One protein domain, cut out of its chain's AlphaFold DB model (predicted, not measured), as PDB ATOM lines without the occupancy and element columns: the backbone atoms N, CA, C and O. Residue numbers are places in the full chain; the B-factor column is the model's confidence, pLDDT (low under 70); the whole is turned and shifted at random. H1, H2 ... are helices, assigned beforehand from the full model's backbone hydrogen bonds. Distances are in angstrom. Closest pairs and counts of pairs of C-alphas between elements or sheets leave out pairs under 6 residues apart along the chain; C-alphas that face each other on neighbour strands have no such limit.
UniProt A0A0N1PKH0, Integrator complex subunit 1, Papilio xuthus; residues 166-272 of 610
ATOM      1  N   HIS A 166     -34.032 -54.119  11.886       79.12
ATOM      2  CA  HIS A 166     -33.056 -53.212  12.495       79.12
ATOM      3  C   HIS A 166     -32.204 -52.452  11.470       79.12
ATOM      4  O   HIS A 166     -31.452 -51.553  11.839       79.12
ATOM      5  N   VAL A 167     -32.323 -52.767  10.175       80.25
ATOM      6  CA  VAL A 167     -31.520 -52.150   9.103       80.25
ATOM      7  C   VAL A 167     -31.809 -50.655   8.966       80.25
ATOM      8  O   VAL A 167     -30.882 -49.868   8.795       80.25
ATOM      9  N   ALA A 168     -33.076 -50.245   9.069       78.44
ATOM     10  CA  ALA A 168     -33.445 -48.832   8.984       78.44
ATOM     11  C   ALA A 168     -32.894 -48.028  10.174       78.44
ATOM     12  O   ALA A 168     -32.374 -46.933   9.976       78.44
ATOM     13  N   GLY A 169     -32.946 -48.602  11.383       76.12
ATOM     14  CA  GLY A 169     -32.373 -48.001  12.591       76.12
ATOM     15  C   GLY A 169     -30.846 -47.938  12.553       76.12
ATOM     16  O   GLY A 169     -30.274 -46.906  12.882       76.12
ATOM     17  N   LEU A 170     -30.187 -48.995  12.066       80.38
ATOM     18  CA  LEU A 170     -28.739 -49.023  11.845       80.38
ATOM     19  C   LEU A 170     -28.309 -47.924  10.871       80.38
ATOM     20  O   LEU A 170     -27.386 -47.171  11.159       80.38
ATOM     21  N   LEU A 171     -28.975 -47.823   9.717       80.00
ATOM     22  CA  LEU A 171     -28.646 -46.815   8.716       80.00
ATOM     23  C   LEU A 171     -28.937 -45.401   9.240       80.00
ATOM     24  O   LEU A 171     -28.096 -44.526   9.064       80.00
ATOM     25  N   ALA A 172     -30.045 -45.179   9.953       79.31
ATOM     26  CA  ALA A 172     -30.311 -43.897  10.607       79.31
ATOM     27  C   ALA A 172     -29.197 -43.534  11.603       79.31
ATOM     28  O   ALA A 172     -28.635 -42.451  11.516       79.31
ATOM     29  N   ALA A 173     -28.777 -44.463  12.462       75.69
ATOM     30  CA  ALA A 173     -27.718 -44.214  13.437       75.69
ATOM     31  C   ALA A 173     -26.344 -43.939  12.783       75.69
ATOM     32  O   ALA A 173     -25.610 -43.047  13.210       75.69
ATOM     33  N   VAL A 174     -26.020 -44.639  11.685       76.31
ATOM     34  CA  VAL A 174     -24.799 -44.421  10.880       76.31
ATOM     35  C   VAL A 174     -24.758 -43.016  10.273       76.31
ATOM     36  O   VAL A 174     -23.683 -42.419  10.167       76.31
ATOM     37  N   PHE A 175     -25.909 -42.513   9.830       73.19
ATOM     38  CA  PHE A 175     -26.015 -41.315   9.003       73.19
ATOM     39  C   PHE A 175     -26.422 -40.050   9.795       73.19
ATOM     40  O   PHE A 175     -25.972 -38.961   9.435       73.19
ATOM     41  N   ASP A 176     -27.126 -40.192  10.923       71.31
ATOM     42  CA  ASP A 176     -27.514 -39.108  11.849       71.31
ATOM     43  C   ASP A 176     -26.557 -38.931  13.044       71.31
ATOM     44  O   ASP A 176     -26.784 -38.071  13.891       71.31
ATOM     45  N   ALA A 177     -25.457 -39.695  13.097       57.91
ATOM     46  CA  ALA A 177     -24.414 -39.589  14.126       57.91
ATOM     47  C   ALA A 177     -24.931 -39.735  15.573       57.91
ATOM     48  O   ALA A 177     -24.479 -39.029  16.471       57.91
ATOM     49  N   GLN A 178     -25.863 -40.663  15.801       59.06
ATOM     50  CA  GLN A 178     -26.262 -41.055  17.156       59.06
ATOM     51  C   GLN A 178     -25.187 -41.956  17.784       59.06
ATOM     52  O   GLN A 178     -24.623 -42.815  17.098       59.06
ATOM     53  N   ASP A 179     -24.911 -41.782  19.079       50.22
ATOM     54  CA  ASP A 179     -23.984 -42.643  19.820       50.22
ATOM     55  C   ASP A 179     -24.544 -44.069  19.894       50.22
ATOM     56  O   ASP A 179     -25.560 -44.346  20.533       50.22
ATOM     57  N   CYS A 180     -23.893 -44.987  19.182       55.00
ATOM     58  CA  CYS A 180     -24.280 -46.390  19.128       55.00
ATOM     59  C   CYS A 180     -23.445 -47.180  20.143       55.00
ATOM     60  O   CYS A 180     -22.220 -47.183  20.055       55.00
ATOM     61  N   HIS A 181     -24.082 -47.942  21.035       53.91
ATOM     62  CA  HIS A 181     -23.396 -48.875  21.948       53.91
ATOM     63  C   HIS A 181     -22.816 -50.133  21.254       53.91
ATOM     64  O   HIS A 181     -22.339 -51.042  21.928       53.91
ATOM     65  N   PHE A 182     -22.866 -50.222  19.919       66.81
ATOM     66  CA  PHE A 182     -22.413 -51.381  19.143       66.81
ATOM     67  C   PHE A 182     -21.474 -50.973  18.000       66.81
ATOM     68  O   PHE A 182     -21.521 -49.849  17.503       66.81
ATOM     69  N   ASP A 183     -20.633 -51.914  17.562       74.44
ATOM     70  CA  ASP A 183     -19.664 -51.700  16.484       74.44
ATOM     71  C   ASP A 183     -20.359 -51.545  15.116       74.44
ATOM     72  O   ASP A 183     -20.772 -52.515  14.466       74.44
ATOM     73  N   VAL A 184     -20.491 -50.287  14.694       74.75
ATOM     74  CA  VAL A 184     -21.138 -49.859  13.448       74.75
ATOM     75  C   VAL A 184     -20.426 -50.420  12.211       74.75
ATOM     76  O   VAL A 184     -21.093 -50.789  11.240       74.75
ATOM     77  N   ASP A 185     -19.098 -50.557  12.241       76.12
ATOM     78  CA  ASP A 185     -18.312 -51.048  11.104       76.12
ATOM     79  C   ASP A 185     -18.596 -52.531  10.846       76.12
ATOM     80  O   ASP A 185     -18.829 -52.966   9.708       76.12
ATOM     81  N   THR A 186     -18.675 -53.313  11.922       78.19
ATOM     82  CA  THR A 186     -19.043 -54.728  11.858       78.19
ATOM     83  C   THR A 186     -20.496 -54.911  11.397       78.19
ATOM     84  O   THR A 186     -20.780 -55.791  10.581       78.19
ATOM     85  N   ALA A 187     -21.425 -54.055  11.828       78.50
ATOM     86  CA  ALA A 187     -22.823 -54.127  11.398       78.50
ATOM     87  C   ALA A 187     -23.010 -53.743   9.914       78.50
ATOM     88  O   ALA A 187     -23.713 -54.430   9.169       78.50
ATOM     89  N   CYS A 188     -22.336 -52.690   9.438       80.19
ATOM     90  CA  CYS A 188     -22.379 -52.283   8.031       80.19
ATOM     91  C   CYS A 188     -21.724 -53.309   7.095       80.19
ATOM     92  O   CYS A 188     -22.193 -53.503   5.970       80.19
ATOM     93  N   THR A 189     -20.648 -53.975   7.519       83.00
ATOM     94  CA  THR A 189     -20.022 -55.046   6.722       83.00
ATOM     95  C   THR A 189     -20.913 -56.284   6.637       83.00
ATOM     96  O   THR A 189     -21.057 -56.843   5.549       83.00
ATOM     97  N   GLN A 190     -21.586 -56.659   7.730       82.56
ATOM     98  CA  GLN A 190     -22.586 -57.733   7.728       82.56
ATOM     99  C   GLN A 190     -23.773 -57.417   6.809       82.56
ATOM    100  O   GLN A 190     -24.140 -58.251   5.985       82.56
ATOM    101  N   LEU A 191     -24.326 -56.199   6.878       83.94
ATOM    102  CA  LEU A 191     -25.409 -55.765   5.990       83.94
ATOM    103  C   LEU A 191     -25.010 -55.870   4.509       83.94
ATOM    104  O   LEU A 191     -25.761 -56.396   3.691       83.94
ATOM    105  N   ASN A 192     -23.808 -55.403   4.166       83.81
ATOM    106  CA  ASN A 192     -23.280 -55.482   2.805       83.81
ATOM    107  C   ASN A 192     -23.089 -56.929   2.323       83.81
ATOM    108  O   ASN A 192     -23.354 -57.214   1.156       83.81
ATOM    109  N   ALA A 193     -22.667 -57.838   3.207       83.69
ATOM    110  CA  ALA A 193     -22.555 -59.260   2.895       83.69
ATOM    111  C   ALA A 193     -23.931 -59.887   2.616       83.69
ATOM    112  O   ALA A 193     -24.085 -60.577   1.611       83.69
ATOM    113  N   PHE A 194     -24.949 -59.583   3.429       82.94
ATOM    114  CA  PHE A 194     -26.308 -60.089   3.206       82.94
ATOM    115  C   PHE A 194     -26.928 -59.565   1.904       82.94
ATOM    116  O   PHE A 194     -27.507 -60.344   1.152       82.94
ATOM    117  N   ILE A 195     -26.746 -58.280   1.582       83.44
ATOM    118  CA  ILE A 195     -27.202 -57.704   0.303       83.44
ATOM    119  C   ILE A 195     -26.488 -58.369  -0.887       83.44
ATOM    120  O   ILE A 195     -27.112 -58.653  -1.909       83.44
ATOM    121  N   ALA A 196     -25.187 -58.651  -0.768       82.38
ATOM    122  CA  ALA A 196     -24.431 -59.339  -1.814       82.38
ATOM    123  C   ALA A 196     -24.887 -60.798  -2.008       82.38
ATOM    124  O   ALA A 196     -24.997 -61.260  -3.145       82.38
ATOM    125  N   GLU A 197     -25.192 -61.515  -0.920       81.81
ATOM    126  CA  GLU A 197     -25.740 -62.876  -0.972       81.81
ATOM    127  C   GLU A 197     -27.138 -62.921  -1.605       81.81
ATOM    128  O   GLU A 197     -27.412 -63.812  -2.411       81.81
ATOM    129  N   GLU A 198     -28.011 -61.959  -1.286       82.56
ATOM    130  CA  GLU A 198     -29.332 -61.814  -1.914       82.56
ATOM    131  C   GLU A 198     -29.206 -61.517  -3.415       82.56
ATOM    132  O   GLU A 198     -29.824 -62.191  -4.243       82.56
ATOM    133  N   GLY A 199     -28.333 -60.571  -3.781       75.31
ATOM    134  CA  GLY A 199     -28.067 -60.214  -5.176       75.31
ATOM    135  C   GLY A 199     -27.534 -61.387  -6.008       75.31
ATOM    136  O   GLY A 199     -27.912 -61.540  -7.169       75.31
ATOM    137  N   GLY A 200     -26.718 -62.261  -5.410       73.38
ATOM    138  CA  GLY A 200     -26.224 -63.482  -6.053       73.38
ATOM    139  C   GLY A 200     -27.306 -64.539  -6.316       73.38
ATOM    140  O   GLY A 200     -27.149 -65.358  -7.221       73.38
ATOM    141  N   ARG A 201     -28.415 -64.513  -5.563       73.75
ATOM    142  CA  ARG A 201     -29.564 -65.423  -5.731       73.75
ATOM    143  C   ARG A 201     -30.608 -64.901  -6.722       73.75
ATOM    144  O   ARG A 201     -31.494 -65.653  -7.109       73.75
ATOM    145  N   GLY A 202     -30.491 -63.644  -7.161       63.09
ATOM    146  CA  GLY A 202     -31.397 -63.028  -8.134       63.09
ATOM    147  C   GLY A 202     -32.791 -62.690  -7.589       63.09
ATOM    148  O   GLY A 202     -33.681 -62.358  -8.372       63.09
ATOM    149  N   GLU A 203     -32.987 -62.752  -6.269       66.50
ATOM    150  CA  GLU A 203     -34.244 -62.420  -5.591       66.50
ATOM    151  C   GLU A 203     -34.098 -61.114  -4.793       66.50
ATOM    152  O   GLU A 203     -33.088 -60.885  -4.129       66.50
ATOM    153  N   GLU A 204     -35.119 -60.248  -4.830       71.38
ATOM    154  CA  GLU A 204     -35.167 -59.051  -3.978       71.38
ATOM    155  C   GLU A 204     -35.484 -59.448  -2.532       71.38
ATOM    156  O   GLU A 204     -36.650 -59.524  -2.119       71.38
ATOM    157  N   GLY A 205     -34.431 -59.711  -1.765       80.75
ATOM    158  CA  GLY A 205     -34.557 -60.099  -0.373       80.75
ATOM    159  C   GLY A 205     -34.855 -58.931   0.584       80.75
ATOM    160  O   GLY A 205     -34.879 -57.751   0.195       80.75
ATOM    161  N   PRO A 206     -35.194 -59.255   1.844       81.88
ATOM    162  CA  PRO A 206     -35.604 -58.281   2.853       81.88
ATOM    163  C   PRO A 206     -34.532 -57.225   3.165       81.88
ATOM    164  O   PRO A 206     -34.896 -56.068   3.382       81.88
ATOM    165  N   TYR A 207     -33.236 -57.566   3.123       82.62
ATOM    166  CA  TYR A 207     -32.158 -56.615   3.430       82.62
ATOM    167  C   TYR A 207     -32.005 -55.564   2.326       82.62
ATOM    168  O   TYR A 207     -31.925 -54.363   2.602       82.62
ATOM    169  N   THR A 208     -32.064 -55.996   1.065       82.94
ATOM    170  CA  THR A 208     -32.035 -55.103  -0.101       82.94
ATOM    171  C   THR A 208     -33.239 -54.149  -0.109       82.94
ATOM    172  O   THR A 208     -33.091 -52.955  -0.398       82.94
ATOM    173  N   ARG A 209     -34.433 -54.637   0.263       84.00
ATOM    174  CA  ARG A 209     -35.657 -53.821   0.355       84.00
ATOM    175  C   ARG A 209     -35.585 -52.790   1.483       84.00
ATOM    176  O   ARG A 209     -35.965 -51.642   1.257       84.00
ATOM    177  N   ALA A 210     -35.081 -53.173   2.656       82.12
ATOM    178  CA  ALA A 210     -34.913 -52.266   3.790       82.12
ATOM    179  C   ALA A 210     -33.903 -51.146   3.483       82.12
ATOM    180  O   ALA A 210     -34.193 -49.972   3.716       82.12
ATOM    181  N   ALA A 211     -32.767 -51.481   2.857       82.56
ATOM    182  CA  ALA A 211     -31.768 -50.502   2.433       82.56
ATOM    183  C   ALA A 211     -32.309 -49.524   1.369       82.56
ATOM    184  O   ALA A 211     -32.114 -48.313   1.476       82.56
ATOM    185  N   CYS A 212     -33.054 -50.018   0.371       82.38
ATOM    186  CA  CYS A 212     -33.712 -49.157  -0.620       82.38
ATOM    187  C   CYS A 212     -34.823 -48.289  -0.003       82.38
ATOM    188  O   CYS A 212     -35.033 -47.159  -0.441       82.38
ATOM    189  N   GLY A 213     -35.538 -48.805   1.004       82.75
ATOM    190  CA  GLY A 213     -36.552 -48.063   1.754       82.75
ATOM    191  C   GLY A 213     -35.959 -46.875   2.506       82.75
ATOM    192  O   GLY A 213     -36.483 -45.769   2.398       82.75
ATOM    193  N   PHE A 214     -34.821 -47.079   3.173       82.88
ATOM    194  CA  PHE A 214     -34.067 -46.003   3.813       82.88
ATOM    195  C   PHE A 214     -33.607 -44.951   2.791       82.88
ATOM    196  O   PHE A 214     -33.919 -43.775   2.941       82.88
ATOM    197  N   LEU A 215     -32.975 -45.362   1.683       80.00
ATOM    198  CA  LEU A 215     -32.485 -44.432   0.652       80.00
ATOM    199  C   LEU A 215     -33.579 -43.574  -0.012       80.00
ATOM    200  O   LEU A 215     -33.257 -42.525  -0.562       80.00
ATOM    201  N   ARG A 216     -34.860 -43.971   0.036       81.88
ATOM    202  CA  ARG A 216     -35.979 -43.122  -0.424       81.88
ATOM    203  C   ARG A 216     -36.288 -41.955   0.511       81.88
ATOM    204  O   ARG A 216     -36.793 -40.946   0.034       81.88
ATOM    205  N   GLY A 217     -36.060 -42.118   1.813       74.56
ATOM    206  CA  GLY A 217     -36.386 -41.120   2.838       74.56
ATOM    207  C   GLY A 217     -35.205 -40.247   3.265       74.56
ATOM    208  O   GLY A 217     -35.396 -39.287   4.003       74.56
ATOM    209  N   VAL A 218     -33.991 -40.573   2.819       76.88
ATOM    210  CA  VAL A 218     -32.759 -39.890   3.233       76.88
ATOM    211  C   VAL A 218     -32.566 -38.583   2.482       76.88
ATOM    212  O   VAL A 218     -32.644 -38.530   1.253       76.88
ATOM    213  N   ALA A 219     -32.214 -37.534   3.221       72.81
ATOM    214  CA  ALA A 219     -31.785 -36.284   2.624       72.81
ATOM    215  C   ALA A 219     -30.392 -36.432   1.984       72.81
ATOM    216  O   ALA A 219     -29.453 -36.981   2.561       72.81
ATOM    217  N   VAL A 220     -30.243 -35.916   0.763       66.50
ATOM    218  CA  VAL A 220     -29.078 -36.173  -0.104       66.50
ATOM    219  C   VAL A 220     -27.744 -35.713   0.511       66.50
ATOM    220  O   VAL A 220     -26.695 -36.300   0.240       66.50
ATOM    221  N   HIS A 221     -27.775 -34.701   1.379       66.38
ATOM    222  CA  HIS A 221     -26.604 -34.153   2.068       66.38
ATOM    223  C   HIS A 221     -26.056 -35.052   3.192       66.38
ATOM    224  O   HIS A 221     -24.945 -34.823   3.669       66.38
ATOM    225  N   VAL A 222     -26.788 -36.091   3.605       71.44
ATOM    226  CA  VAL A 222     -26.367 -36.998   4.683       71.44
ATOM    227  C   VAL A 222     -25.394 -38.076   4.174       71.44
ATOM    228  O   VAL A 222     -24.421 -38.424   4.842       71.44
ATOM    229  N   LEU A 223     -25.579 -38.542   2.936       71.56
ATOM    230  CA  LEU A 223     -24.724 -39.542   2.281       71.56
ATOM    231  C   LEU A 223     -23.225 -39.168   2.177       71.56
ATOM    232  O   LEU A 223     -22.388 -40.063   2.351       71.56
ATOM    233  N   PRO A 224     -22.837 -37.903   1.909       68.19
ATOM    234  CA  PRO A 224     -21.432 -37.497   1.903       68.19
ATOM    235  C   PRO A 224     -20.806 -37.322   3.299       68.19
ATOM    236  O   PRO A 224     -19.586 -37.205   3.370       68.19
ATOM    237  N   ARG A 225     -21.572 -37.349   4.406       71.44
ATOM    238  CA  ARG A 225     -21.007 -37.229   5.771       71.44
ATOM    239  C   ARG A 225     -20.114 -38.413   6.149       71.44
ATOM    240  O   ARG A 225     -19.109 -38.232   6.829       71.44
ATOM    241  N   ARG A 226     -20.455 -39.621   5.683       72.50
ATOM    242  CA  ARG A 226     -19.641 -40.840   5.837       72.50
ATOM    243  C   ARG A 226     -19.476 -41.562   4.490       72.50
ATOM    244  O   ARG A 226     -20.193 -42.527   4.218       72.50
ATOM    245  N   PRO A 227     -18.523 -41.127   3.641       71.75
ATOM    246  CA  PRO A 227     -18.392 -41.609   2.265       71.75
ATOM    247  C   PRO A 227     -17.976 -43.084   2.165       71.75
ATOM    248  O   PRO A 227     -18.288 -43.740   1.176       71.75
ATOM    249  N   ALA A 228     -17.293 -43.630   3.177       75.75
ATOM    250  CA  ALA A 228     -16.863 -45.029   3.184       75.75
ATOM    251  C   ALA A 228     -18.060 -45.998   3.236       75.75
ATOM    252  O   ALA A 228     -18.144 -46.919   2.422       75.75
ATOM    253  N   HIS A 229     -19.018 -45.750   4.137       80.19
ATOM    254  CA  HIS A 229     -20.212 -46.588   4.284       80.19
ATOM    255  C   HIS A 229     -21.217 -46.357   3.159       80.19
ATOM    256  O   HIS A 229     -21.755 -47.325   2.622       80.19
ATOM    257  N   SER A 230     -21.432 -45.103   2.745       79.50
ATOM    258  CA  SER A 230     -22.350 -44.800   1.643       79.50
ATOM    259  C   SER A 230     -21.848 -45.361   0.310       79.50
ATOM    260  O   SER A 230     -22.624 -45.966  -0.425       79.50
ATOM    261  N   ALA A 231     -20.545 -45.276   0.017       79.75
ATOM    262  CA  ALA A 231     -19.980 -45.885  -1.184       79.75
ATOM    263  C   ALA A 231     -19.980 -47.423  -1.133       79.75
ATOM    264  O   ALA A 231     -20.204 -48.059  -2.158       79.75
ATOM    265  N   ALA A 232     -19.733 -48.046   0.026       81.62
ATOM    266  CA  ALA A 232     -19.826 -49.504   0.165       81.62
ATOM    267  C   ALA A 232     -21.258 -50.006  -0.091       81.62
ATOM    268  O   ALA A 232     -21.442 -50.892  -0.922       81.62
ATOM    269  N   LEU A 233     -22.256 -49.369   0.531       83.31
ATOM    270  CA  LEU A 233     -23.676 -49.686   0.356       83.31
ATOM    271  C   LEU A 233     -24.139 -49.487  -1.096       83.31
ATOM    272  O   LEU A 233     -24.818 -50.334  -1.667       83.31
ATOM    273  N   LEU A 234     -23.767 -48.372  -1.730       82.44
ATOM    274  CA  LEU A 234     -24.159 -48.111  -3.116       82.44
ATOM    275  C   LEU A 234     -23.502 -49.087  -4.099       82.44
ATOM    276  O   LEU A 234     -24.140 -49.466  -5.076       82.44
ATOM    277  N   ARG A 235     -22.266 -49.539  -3.843       82.88
ATOM    278  CA  ARG A 235     -21.607 -50.571  -4.668       82.88
ATOM    279  C   ARG A 235     -22.296 -51.927  -4.548       82.88
ATOM    280  O   ARG A 235     -22.519 -52.572  -5.570       82.88
ATOM    281  N   THR A 236     -22.644 -52.354  -3.334       82.00
ATOM    282  CA  THR A 236     -23.332 -53.637  -3.115       82.00
ATOM    283  C   THR A 236     -24.744 -53.618  -3.690       82.00
ATOM    284  O   THR A 236     -25.128 -54.554  -4.390       82.00
ATOM    285  N   LEU A 237     -25.479 -52.515  -3.522       81.75
ATOM    286  CA  LEU A 237     -26.786 -52.327  -4.151       81.75
ATOM    287  C   LEU A 237     -26.691 -52.254  -5.680       81.75
ATOM    288  O   LEU A 237     -27.515 -52.847  -6.369       81.75
ATOM    289  N   HIS A 238     -25.682 -51.583  -6.239       81.69
ATOM    290  CA  HIS A 238     -25.480 -51.551  -7.688       81.69
ATOM    291  C   HIS A 238     -25.192 -52.951  -8.259       81.69
ATOM    292  O   HIS A 238     -25.722 -53.307  -9.312       81.69
ATOM    293  N   ALA A 239     -24.417 -53.773  -7.543       81.31
ATOM    294  CA  ALA A 239     -24.152 -55.162  -7.915       81.31
ATOM    295  C   ALA A 239     -25.406 -56.053  -7.821       81.31
ATOM    296  O   ALA A 239     -25.619 -56.894  -8.694       81.31
ATOM    297  N   ALA A 240     -26.258 -55.834  -6.814       76.88
ATOM    298  CA  ALA A 240     -27.501 -56.582  -6.603       76.88
ATOM    299  C   ALA A 240     -28.640 -56.210  -7.580       76.88
ATOM    300  O   ALA A 240     -29.631 -56.929  -7.665       76.88
ATOM    301  N   LYS A 241     -28.515 -55.097  -8.322       78.31
ATOM    302  CA  LYS A 241     -29.497 -54.588  -9.306       78.31
ATOM    303  C   LYS A 241     -30.974 -54.587  -8.830       78.31
ATOM    304  O   LYS A 241     -31.835 -55.110  -9.544       78.31
ATOM    305  N   PRO A 242     -31.315 -53.966  -7.683       78.19
ATOM    306  CA  PRO A 242     -32.704 -53.830  -7.259       78.19
ATOM    307  C   PRO A 242     -33.503 -52.975  -8.249       78.19
ATOM    308  O   PRO A 242     -33.008 -51.951  -8.732       78.19
ATOM    309  N   ARG A 243     -34.772 -53.327  -8.498       75.56
ATOM    310  CA  ARG A 243     -35.627 -52.611  -9.468       75.56
ATOM    311  C   ARG A 243     -35.872 -51.148  -9.089       75.56
ATOM    312  O   ARG A 243     -36.046 -50.311  -9.966       75.56
ATOM    313  N   ALA A 244     -35.847 -50.837  -7.793       78.69
ATOM    314  CA  ALA A 244     -36.087 -49.495  -7.266       78.69
ATOM    315  C   ALA A 244     -34.853 -48.570  -7.295       78.69
ATOM    316  O   ALA A 244     -35.006 -47.352  -7.219       78.69
ATOM    317  N   LEU A 245     -33.636 -49.117  -7.398       80.44
ATOM    318  CA  LEU A 245     -32.396 -48.342  -7.321       80.44
ATOM    319  C   LEU A 245     -32.280 -47.216  -8.372       80.44
ATOM    320  O   LEU A 245     -31.906 -46.110  -7.979       80.44
ATOM    321  N   PRO A 246     -32.607 -47.416  -9.668       78.38
ATOM    322  CA  PRO A 246     -32.466 -46.352 -10.664       78.38
ATOM    323  C   PRO A 246     -33.434 -45.181 -10.447       78.38
ATOM    324  O   PRO A 246     -33.069 -44.035 -10.707       78.38
ATOM    325  N   GLU A 247     -34.650 -45.432  -9.959       80.69
ATOM    326  CA  GLU A 247     -35.624 -44.375  -9.644       80.69
ATOM    327  C   GLU A 247     -35.195 -43.572  -8.412       80.69
ATOM    328  O   GLU A 247     -35.233 -42.341  -8.426       80.69
ATOM    329  N   ILE A 248     -34.702 -44.266  -7.382       79.38
ATOM    330  CA  ILE A 248     -34.159 -43.648  -6.168       79.38
ATOM    331  C   ILE A 248     -32.936 -42.795  -6.515       79.38
ATOM    332  O   ILE A 248     -32.858 -41.639  -6.112       79.38
ATOM    333  N   ALA A 249     -32.012 -43.324  -7.318       76.25
ATOM    334  CA  ALA A 249     -30.817 -42.602  -7.732       76.25
ATOM    335  C   ALA A 249     -31.154 -41.335  -8.535       76.25
ATOM    336  O   ALA A 249     -30.563 -40.287  -8.284       76.25
ATOM    337  N   ARG A 250     -32.139 -41.382  -9.445       77.12
ATOM    338  CA  ARG A 250     -32.618 -40.187 -10.166       77.12
ATOM    339  C   ARG A 250     -33.274 -39.170  -9.237       77.12
ATOM    340  O   ARG A 250     -33.003 -37.982  -9.377       77.12
ATOM    341  N   SER A 251     -34.083 -39.626  -8.280       76.88
ATOM    342  CA  SER A 251     -34.698 -38.758  -7.268       76.88
ATOM    343  C   SER A 251     -33.631 -38.041  -6.429       76.88
ATOM    344  O   SER A 251     -33.619 -36.812  -6.362       76.88
ATOM    345  N   LEU A 252     -32.649 -38.783  -5.907       72.94
ATOM    346  CA  LEU A 252     -31.544 -38.235  -5.114       72.94
ATOM    347  C   LEU A 252     -30.642 -37.292  -5.931       72.94
ATOM    348  O   LEU A 252     -30.214 -36.261  -5.420       72.94
ATOM    349  N   LEU A 253     -30.382 -37.589  -7.208       70.31
ATOM    350  CA  LEU A 253     -29.633 -36.694  -8.100       70.31
ATOM    351  C   LEU A 253     -30.414 -35.415  -8.439       70.31
ATOM    352  O   LEU A 253     -29.813 -34.348  -8.538       70.31
ATOM    353  N   SER A 254     -31.741 -35.501  -8.588       68.50
ATOM    354  CA  SER A 254     -32.593 -34.331  -8.840       68.50
ATOM    355  C   SER A 254     -32.717 -33.417  -7.616       68.50
ATOM    356  O   SER A 254     -32.745 -32.196  -7.763       68.50
ATOM    357  N   ALA A 255     -32.721 -34.001  -6.414       65.81
ATOM    358  CA  ALA A 255     -32.775 -33.280  -5.147       65.81
ATOM    359  C   ALA A 255     -31.400 -32.741  -4.705       65.81
ATOM    360  O   ALA A 255     -31.330 -31.751  -3.984       65.81
ATOM    361  N   GLY A 256     -30.296 -33.356  -5.145       55.44
ATOM    362  CA  GLY A 256     -28.939 -32.956  -4.778       55.44
ATOM    363  C   GLY A 256     -28.091 -32.530  -5.966       55.44
ATOM    364  O   GLY A 256     -27.297 -33.317  -6.486       55.44
ATOM    365  N   LYS A 257     -28.130 -31.235  -6.306       53.59
ATOM    366  CA  LYS A 257     -27.195 -30.633  -7.277       53.59
ATOM    367  C   LYS A 257     -25.713 -30.777  -6.853       53.59
ATOM    368  O   LYS A 257     -24.819 -30.671  -7.691       53.59
ATOM    369  N   CYS A 258     -25.436 -31.127  -5.589       46.91
ATOM    370  CA  CYS A 258     -24.123 -30.981  -4.943       46.91
ATOM    371  C   CYS A 258     -23.470 -32.266  -4.374       46.91
ATOM    372  O   CYS A 258     -22.572 -32.159  -3.549       46.91
ATOM    373  N   VAL A 259     -23.841 -33.489  -4.783       55.12
ATOM    374  CA  VAL A 259     -23.082 -34.699  -4.358       55.12
ATOM    375  C   VAL A 259     -21.806 -34.900  -5.189       55.12
ATOM    376  O   VAL A 259     -21.809 -35.619  -6.185       55.12
ATOM    377  N   SER A 260     -20.701 -34.261  -4.808       53.81
ATOM    378  CA  SER A 260     -19.377 -34.518  -5.400       53.81
ATOM    379  C   SER A 260     -18.684 -35.739  -4.772       53.81
ATOM    380  O   SER A 260     -18.832 -35.988  -3.577       53.81
ATOM    381  N   GLY A 261     -17.885 -36.469  -5.559       67.06
ATOM    382  CA  GLY A 261     -17.073 -37.610  -5.112       67.06
ATOM    383  C   GLY A 261     -17.662 -38.984  -5.458       67.06
ATOM    384  O   GLY A 261     -18.652 -39.091  -6.179       67.06
ATOM    385  N   VAL A 262     -17.062 -40.043  -4.904       67.00
ATOM    386  CA  VAL A 262     -17.349 -41.462  -5.223       67.00
ATOM    387  C   VAL A 262     -18.837 -41.825  -5.090       67.00
ATOM    388  O   VAL A 262     -19.370 -42.618  -5.859       67.00
ATOM    389  N   VAL A 263     -19.538 -41.221  -4.130       71.06
ATOM    390  CA  VAL A 263     -20.979 -41.427  -3.896       71.06
ATOM    391  C   VAL A 263     -21.813 -40.885  -5.061       71.06
ATOM    392  O   VAL A 263     -22.764 -41.531  -5.493       71.06
ATOM    393  N   GLY A 264     -21.438 -39.724  -5.605       69.19
ATOM    394  CA  GLY A 264     -22.111 -39.111  -6.749       69.19
ATOM    395  C   GLY A 264     -21.917 -39.913  -8.035       69.19
ATOM    396  O   GLY A 264     -22.874 -40.105  -8.783       69.19
ATOM    397  N   GLU A 265     -20.710 -40.439  -8.256       69.38
ATOM    398  CA  GLU A 265     -20.396 -41.322  -9.389       69.38
ATOM    399  C   GLU A 265     -21.205 -42.623  -9.336       69.38
ATOM    400  O   GLU A 265     -21.791 -43.040 -10.337       69.38
ATOM    401  N   LEU A 266     -21.302 -43.236  -8.153       72.31
ATOM    402  CA  LEU A 266     -22.076 -44.461  -7.944       72.31
ATOM    403  C   LEU A 266     -23.584 -44.232  -8.110       72.31
ATOM    404  O   LEU A 266     -24.262 -45.078  -8.692       72.31
ATOM    405  N   LEU A 267     -24.115 -43.089  -7.662       75.12
ATOM    406  CA  LEU A 267     -25.513 -42.711  -7.902       75.12
ATOM    407  C   LEU A 267     -25.789 -42.492  -9.396       75.12
ATOM    408  O   LEU A 267     -26.825 -42.922  -9.897       75.12
ATOM    409  N   GLN A 268     -24.862 -41.881 -10.136       71.50
ATOM    410  CA  GLN A 268     -25.004 -41.673 -11.580       71.50
ATOM    411  C   GLN A 268     -24.959 -42.996 -12.358       71.50
ATOM    412  O   GLN A 268     -25.826 -43.244 -13.200       71.50
ATOM    413  N   ALA A 269     -24.026 -43.885 -11.998       72.50
ATOM    414  CA  ALA A 269     -23.960 -45.244 -12.529       72.50
ATOM    415  C   ALA A 269     -25.244 -46.038 -12.226       72.50
ATOM    416  O   ALA A 269     -25.766 -46.740 -13.092       72.50
ATOM    417  N   ALA A 270     -25.800 -45.890 -11.020       73.00
ATOM    418  CA  ALA A 270     -27.050 -46.530 -10.621       73.00
ATOM    419  C   ALA A 270     -28.295 -45.952 -11.324       73.00
ATOM    420  O   ALA A 270     -29.235 -46.694 -11.599       73.00
ATOM    421  N   ALA A 271     -28.302 -44.660 -11.668       72.38
ATOM    422  CA  ALA A 271     -29.389 -44.003 -12.403       72.38
ATOM    423  C   ALA A 271     -29.441 -44.374 -13.902       72.38
ATOM    424  O   ALA A 271     -30.430 -44.065 -14.585       72.38
ATOM    425  N   GLY A 272     -28.389 -45.020 -14.423       61.06
ATOM    426  CA  GLY A 272     -28.226 -45.325 -15.846       61.06
ATOM    427  C   GLY A 272     -27.961 -44.087 -16.709       61.06
ATOM    428  O   GLY A 272     -28.093 -44.153 -17.930       61.06
TER     429      GLY A 272
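AT A GLANCE: This is residues 166 to 272 of the 610 residues of the protein "Integrator complex subunit 1" of Papilio xuthus (UniProt A0A0N1PKH0). The chain winds back and forth between two layers of helices, like a short solenoid of stacked turns: H2, H4 and H6 stand side by side in one row and run the same way, while H1, H3 and H5 make the other layer, with H3 between its two companions. The layers cross at steep tilts, and the helices closest to the middle are H4 and H3, with H5 and H6 farthest from it. The printed part has 107 residues with six named helices, H1 to H6 in order, and no named strand; its class is all helix. It is compact, with a radius of gyration of the C-alphas of 12.9 A, and rounded, spanning 35 by 33 by 20 A.

IN THESE COORDINATES: H1 is residues 166 to 176, 15.2 A from first to last C-alpha, beginning with C-alpha 166 at (-33.056, -53.212, 12.495). H2, residues 184 to 201, is the longest at 26.1 A. H3 is residues 206 to 217, 17.2 A. H4 is residues 227 to 240, 19.6 A, beginning with C-alpha 227 at (-18.392, -41.609, 2.265). H5 is residues 245 to 255, 15.2 A. H6 is residues 262 to 271, 14.2 A, ending with C-alpha 271 at (-29.389, -44.003, -12.403).

HOW THE PARTS SIT: H1 touches H3, closest at the C-alphas of Ala 168 and Phe 214, 5.9 A apart; they run the same way at a steep tilt of 36 degrees, only just past shallow. H2 touches H1 with residues 184 to 191 alone, closest at the C-alphas of Val 174 and Val 184, 7.0 A, opposite ways at a steep tilt of 51 degrees. H2 touches H4 at a shallow tilt of 14 degrees, the same way, closest at the C-alphas of Gly 199 and Ala 240, 3.9 A. H3 touches H5 with residues 212 to 216 alone, closest at the C-alphas of Arg 216 and Ile 248, 6.0 A. H4 touches H6 at a shallow tilt of 24 degrees, closest at the C-alphas of Ala 231 and Val 263, 5.3 A. H5 touches H6 at a steep tilt of 60 degrees, opposite ways, closest at the C-alphas of Pro 246 and Ala 271, 4.2 A. H1 and H6 are apart. In H1, H2, H4, H5 and H6 every O i to N i+4 pair is within hydrogen-bond range; in H3, 7 of 8 are.

THE WHOLE: The C-alphas of His 181 and Gly 272, the two farthest apart, are 38.3 A apart. The printed part has no cut, and no link is long. The mean pLDDT of the printed part is 74.5; 23 residues are under 70, among them residues 177 to 182 and 254 to 262.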